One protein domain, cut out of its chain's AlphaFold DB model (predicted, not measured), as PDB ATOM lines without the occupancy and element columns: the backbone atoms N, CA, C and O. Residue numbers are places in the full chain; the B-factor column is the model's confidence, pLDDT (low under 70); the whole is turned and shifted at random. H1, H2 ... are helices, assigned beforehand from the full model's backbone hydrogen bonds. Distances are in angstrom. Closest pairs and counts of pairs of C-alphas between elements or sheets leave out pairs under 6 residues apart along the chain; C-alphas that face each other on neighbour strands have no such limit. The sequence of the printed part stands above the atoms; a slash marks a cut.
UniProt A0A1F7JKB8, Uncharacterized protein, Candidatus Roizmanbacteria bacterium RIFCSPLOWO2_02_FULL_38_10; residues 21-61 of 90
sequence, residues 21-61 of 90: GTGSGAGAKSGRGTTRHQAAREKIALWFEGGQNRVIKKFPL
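This is residues 21 to 61 of the 90 residues of an uncharacterized protein of Candidatus Roizmanbacteria bacterium RIFCSPLOWO2_02_FULL_38_10 (UniProt A0A1F7JKB8). Little regular structure is here: the printed part is a winding chain drawn out into a rod, with one short helix, H1, along its way and another, H2, near its last residue. The two helices are far from each other, with a looping link between them. The printed part has 41 residues, of which the named helices H1 and H2, in that order, hold only 8; the class is all helix, with no named strand. The whole is extended, with a radius of gyration of the C-alphas of 15.8 A and spans of 50 by 18 by 10 A.

Go from Gly 21 through residues 21 to 37, which hold no named element, to H1, residues 38 to 41. A long link of 13 residues, 42 to 54, then leads you to H2, residues 55 to 58. H1 and H2 are apart, with no C-alpha of the one within 8 A of the other. Residues 23 to 28, 34 to 39 and 48 to 54 stand free. Both helices are too short for an O i to N i+4 pair; in each, the one O i to N i+3 pair is within hydrogen-bond range.

Find C-alpha 38 at (114.684, 143.477, 156.261); from there H1 runs 5.3 A to C-alpha 41. H2 runs 5.1 A from C-alpha 55 to C-alpha 58 at (127.889, 134.651, 176.431).

The two C-alphas farthest apart, those of Gly 23 and Pro 60, are 50.0 A apart. The printed part has no cut, its mean pLDDT is 91.0, and no printed residue is under 70.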
ATOM      1  N   GLY A  21      94.965 154.193 154.751       91.62
ATOM      2  CA  GLY A  21      95.285 155.570 154.352       91.62
ATOM      3  C   GLY A  21      96.197 156.312 155.338       91.62
ATOM      4  O   GLY A  21      96.414 155.880 156.473       91.62
ATOM      5  N   THR A  22      96.778 157.426 154.903       90.38
ATOM      6  CA  THR A  22      97.736 158.217 155.698       90.38
ATOM      7  C   THR A  22      97.100 158.836 156.941       90.38
ATOM      8  O   THR A  22      97.698 158.753 158.011       90.38
ATOM      9  N   GLY A  23      95.858 159.324 156.844       91.19
ATOM     10  CA  GLY A  23      95.107 159.910 157.966       91.19
ATOM     11  C   GLY A  23      94.863 158.956 159.140       91.19
ATOM     12  O   GLY A  23      94.659 159.396 160.265       91.19
ATOM     13  N   SER A  24      94.973 157.638 158.929       87.75
ATOM     14  CA  SER A  24      94.922 156.677 160.034       87.75
ATOM     15  C   SER A  24      96.165 156.714 160.924       87.75
ATOM     16  O   SER A  24      96.132 156.148 162.007       87.75
ATOM     17  N   GLY A  25      97.289 157.297 160.496       87.25
ATOM     18  CA  GLY A  25      98.578 157.260 161.204       87.25
ATOM     19  C   GLY A  25      99.289 155.898 161.166       87.25
ATOM     20  O   GLY A  25     100.307 155.711 161.818       87.25
ATOM     21  N   ALA A  26      98.747 154.910 160.449       88.06
ATOM     22  CA  ALA A  26      99.408 153.634 160.150       88.06
ATOM     23  C   ALA A  26      99.087 153.199 158.709       88.06
ATOM     24  O   ALA A  26      98.725 152.052 158.452       88.06
ATOM     25  N   GLY A  27      99.162 154.163 157.789       88.44
ATOM     26  CA  GLY A  27      98.777 154.033 156.386       88.44
ATOM     27  C   GLY A  27      99.824 153.341 155.527       88.44
ATOM     28  O   GLY A  27     100.022 152.136 155.628       88.44
ATOM     29  N   ALA A  28     100.502 154.121 154.683       90.00
ATOM     30  CA  ALA A  28     101.323 153.643 153.566       90.00
ATOM     31  C   ALA A  28     102.369 152.569 153.918       90.00
ATOM     32  O   ALA A  28     102.684 151.721 153.089       90.00
ATOM     33  N   LYS A  29     102.921 152.598 155.136       91.88
ATOM     34  CA  LYS A  29     103.928 151.626 155.596       91.88
ATOM     35  C   LYS A  29     103.426 150.703 156.701       91.88
ATOM     36  O   LYS A  29     104.209 149.924 157.232       91.88
ATOM     37  N   SER A  30     102.147 150.790 157.077       91.50
ATOM     38  CA  SER A  30     101.526 149.936 158.101       91.50
ATOM     39  C   SER A  30     102.307 149.859 159.426       91.50
ATOM     40  O   SER A  30     102.243 148.845 160.113       91.50
ATOM     41  N   GLY A  31     103.082 150.900 159.769       89.81
ATOM     42  CA  GLY A  31     103.949 150.934 160.956       89.81
ATOM     43  C   GLY A  31     105.240 150.105 160.868       89.81
ATOM     44  O   GLY A  31     105.911 149.940 161.878       89.81
ATOM     45  N   ARG A  32     105.603 149.580 159.690       90.31
ATOM     46  CA  ARG A  32     106.763 148.687 159.486       90.31
ATOM     47  C   ARG A  32     108.056 149.412 159.083       90.31
ATOM     48  O   ARG A  32     109.082 148.768 158.900       90.31
ATOM     49  N   GLY A  33     108.008 150.734 158.913       89.75
ATOM     50  CA  GLY A  33     109.136 151.535 158.429       89.75
ATOM     51  C   GLY A  33     109.374 151.426 156.916       89.75
ATOM     52  O   GLY A  33     108.492 151.039 156.145       89.75
ATOM     53  N   THR A  34     110.565 151.827 156.467       92.25
ATOM     54  CA  THR A  34     110.915 151.876 155.038       92.25
ATOM     55  C   THR A  34     111.038 150.479 154.438       92.25
ATOM     56  O   THR A  34     111.819 149.655 154.909       92.25
ATOM     57  N   THR A  35     110.339 150.251 153.320       88.12
ATOM     58  CA  THR A  35     110.211 148.951 152.634       88.12
ATOM     59  C   THR A  35     111.538 148.335 152.181       88.12
ATOM     60  O   THR A  35     111.566 147.152 151.867       88.12
ATOM     61  N   ARG A  36     112.634 149.098 152.120       92.81
ATOM     62  CA  ARG A  36     113.964 148.596 151.738       92.81
ATOM     63  C   ARG A  36     114.566 147.653 152.790       92.81
ATOM     64  O   ARG A  36     115.288 146.738 152.418       92.81
ATOM     65  N   HIS A  37     114.282 147.864 154.073       92.19
ATOM     66  CA  HIS A  37     114.957 147.149 155.158       92.19
ATOM     67  C   HIS A  37     114.313 145.790 155.456       92.19
ATOM     68  O   HIS A  37     113.098 145.624 155.326       92.19
ATOM     69  N   GLN A  38     115.123 144.837 155.925       92.19
ATOM     70  CA  GLN A  38     114.684 143.477 156.261       92.19
ATOM     71  C   GLN A  38     113.556 143.466 157.302       92.19
ATOM     72  O   GLN A  38     112.582 142.745 157.128       92.19
ATOM     73  N   ALA A  39     113.604 144.345 158.312       89.75
ATOM     74  CA  ALA A  39     112.567 144.450 159.347       89.75
ATOM     75  C   ALA A  39     111.152 144.736 158.800       89.75
ATOM     76  O   ALA A  39     110.157 144.395 159.439       89.75
ATOM     77  N   ALA A  40     111.039 145.346 157.614       92.31
ATOM     78  CA  ALA A  40     109.747 145.607 156.989       92.31
ATOM     79  C   ALA A  40     109.186 144.385 156.235       92.31
ATOM     80  O   ALA A  40     107.962 144.267 156.101       92.31
ATOM     81  N   ARG A  41     110.064 143.500 155.741       90.38
ATOM     82  CA  ARG A  41     109.738 142.382 154.835       90.38
ATOM     83  C   ARG A  41     109.712 141.028 155.535       90.38
ATOM     84  O   ARG A  41     108.867 140.195 155.227       90.38
ATOM     85  N   GLU A  42     110.616 140.829 156.483       92.62
ATOM     86  CA  GLU A  42     110.899 139.541 157.104       92.62
ATOM     87  C   GLU A  42     110.645 139.569 158.612       92.62
ATOM     88  O   GLU A  42     110.471 140.620 159.234       92.62
ATOM     89  N   LYS A  43     110.605 138.378 159.213       91.50
ATOM     90  CA  LYS A  43     110.491 138.203 160.661       91.50
ATOM     91  C   LYS A  43     111.863 137.858 161.225       91.50
ATOM     92  O   LYS A  43     112.262 136.698 161.234       91.50
ATOM     93  N   ILE A  44     112.563 138.874 161.711       91.88
ATOM     94  CA  ILE A  44     113.836 138.701 162.412       91.88
ATOM     95  C   ILE A  44     113.539 138.334 163.868       91.88
ATOM     96  O   ILE A  44     112.632 138.891 164.491       91.88
ATOM     97  N   ALA A  45     114.283 137.378 164.417       92.19
ATOM     98  CA  ALA A  45     114.126 137.000 165.813       92.19
ATOM     99  C   ALA A  45     114.594 138.128 166.751       92.19
ATOM    100  O   ALA A  45     115.644 138.721 166.530       92.19
ATOM    101  N   LEU A  46     113.852 138.367 167.838       91.00
ATOM    102  CA  LEU A  46     114.104 139.465 168.791       91.00
ATOM    103  C   LEU A  46     115.510 139.447 169.415       91.00
ATOM    104  O   LEU A  46     116.044 140.486 169.772       91.00
ATOM    105  N   TRP A  47     116.101 138.262 169.564       91.69
ATOM    106  CA  TRP A  47     117.416 138.047 170.182       91.69
ATOM    107  C   TRP A  47     118.571 138.009 169.166       91.69
ATOM    108  O   TRP A  47     119.666 137.558 169.503       91.69
ATOM    109  N   PHE A  48     118.316 138.311 167.892       93.19
ATOM    110  CA  PHE A  48     119.340 138.259 166.852       93.19
ATOM    111  C   PHE A  48     120.240 139.499 166.918       93.19
ATOM    112  O   PHE A  48     119.760 140.619 166.794       93.19
ATOM    113  N   GLU A  49     121.549 139.283 167.067       94.06
ATOM    114  CA  GLU A  49     122.572 140.339 167.180       94.06
ATOM    115  C   GLU A  49     123.373 140.524 165.872       94.06
ATOM    116  O   GLU A  49     124.535 140.910 165.901       94.06
ATOM    117  N   GLY A  50     122.806 140.197 164.702       92.38
ATOM    118  CA  GLY A  50     123.480 140.467 163.419       92.38
ATOM    119  C   GLY A  50     124.622 139.509 163.053       92.38
ATOM    120  O   GLY A  50     125.442 139.841 162.208       92.38
ATOM    121  N   GLY A  51     124.686 138.328 163.679       92.62
ATOM    122  CA  GLY A  51     125.742 137.325 163.460       92.62
ATOM    123  C   GLY A  51     126.610 137.068 164.693       92.62
ATOM    124  O   GLY A  51     127.253 136.025 164.785       92.62
ATOM    125  N   GLN A  52     126.558 137.954 165.690       94.31
ATOM    126  CA  GLN A  52     127.168 137.698 166.989       94.31
ATOM    127  C   GLN A  52     126.421 136.592 167.753       94.31
ATOM    128  O   GLN A  52     125.208 136.393 167.612       94.31
ATOM    129  N   ASN A  53     127.157 135.868 168.600       92.12
ATOM    130  CA  ASN A  53     126.568 134.901 169.519       92.12
ATOM    131  C   ASN A  53     125.632 135.612 170.510       92.12
ATOM    132  O   ASN A  53     126.005 136.625 171.093       92.12
ATOM    133  N   ARG A  54     124.438 135.052 170.732       92.00
ATOM    134  CA  ARG A  54     123.400 135.647 171.597       92.00
ATOM    135  C   ARG A  54     123.910 135.880 173.019       92.00
ATOM    136  O   ARG A  54     124.582 134.999 173.554       92.00
ATOM    137  N   VAL A  55     123.457 136.946 173.685       90.25
ATOM    138  CA  VAL A  55     123.760 137.243 175.104       90.25
ATOM    139  C   VAL A  55     123.631 136.018 176.020       90.25
ATOM    140  O   VAL A  55     124.521 135.751 176.817       90.25
ATOM    141  N   ILE A  56     122.572 135.216 175.866       90.62
ATOM    142  CA  ILE A  56     122.327 134.016 176.695       90.62
ATOM    143  C   ILE A  56     123.478 133.001 176.604       90.62
ATOM    144  O   ILE A  56     123.749 132.296 177.567       90.62
ATOM    145  N   LYS A  57     124.152 132.922 175.452       90.56
ATOM    146  CA  LYS A  57     125.302 132.037 175.237       90.56
ATOM    147  C   LYS A  57     126.631 132.659 175.673       90.56
ATOM    148  O   LYS A  57     127.618 131.937 175.731       90.56
ATOM    149  N   LYS A  58     126.677 133.970 175.943       91.69
ATOM    150  CA  LYS A  58     127.889 134.651 176.431       91.69
ATOM    151  C   LYS A  58     128.167 134.324 177.901       91.69
ATOM    152  O   LYS A  58     129.321 134.318 178.307       91.69
ATOM    153  N   PHE A  59     127.127 134.036 178.685       90.00
ATOM    154  CA  PHE A  59     127.240 133.762 180.118       90.00
ATOM    155  C   PHE A  59     127.091 132.268 180.440       90.00
ATOM    156  O   PHE A  59     126.362 131.558 179.739       90.00
ATOM    157  N   PRO A  60     127.744 131.771 181.508       90.44
ATOM    158  CA  PRO A  60     127.563 130.398 181.957       90.44
ATOM    159  C   PRO A  60     126.131 130.160 182.452       90.44
ATOM    160  O   PRO A  60     125.444 131.063 182.936       90.44
ATOM    161  N   LEU A  61     125.679 128.911 182.360       87.31
ATOM    162  CA  LEU A  61     124.375 128.524 182.889       87.31
ATOM    163  C   LEU A  61     124.401 128.492 184.421       87.31
ATOM    164  O   LEU A  61     125.370 128.045 185.033       87.31
TER     165      LEU A  61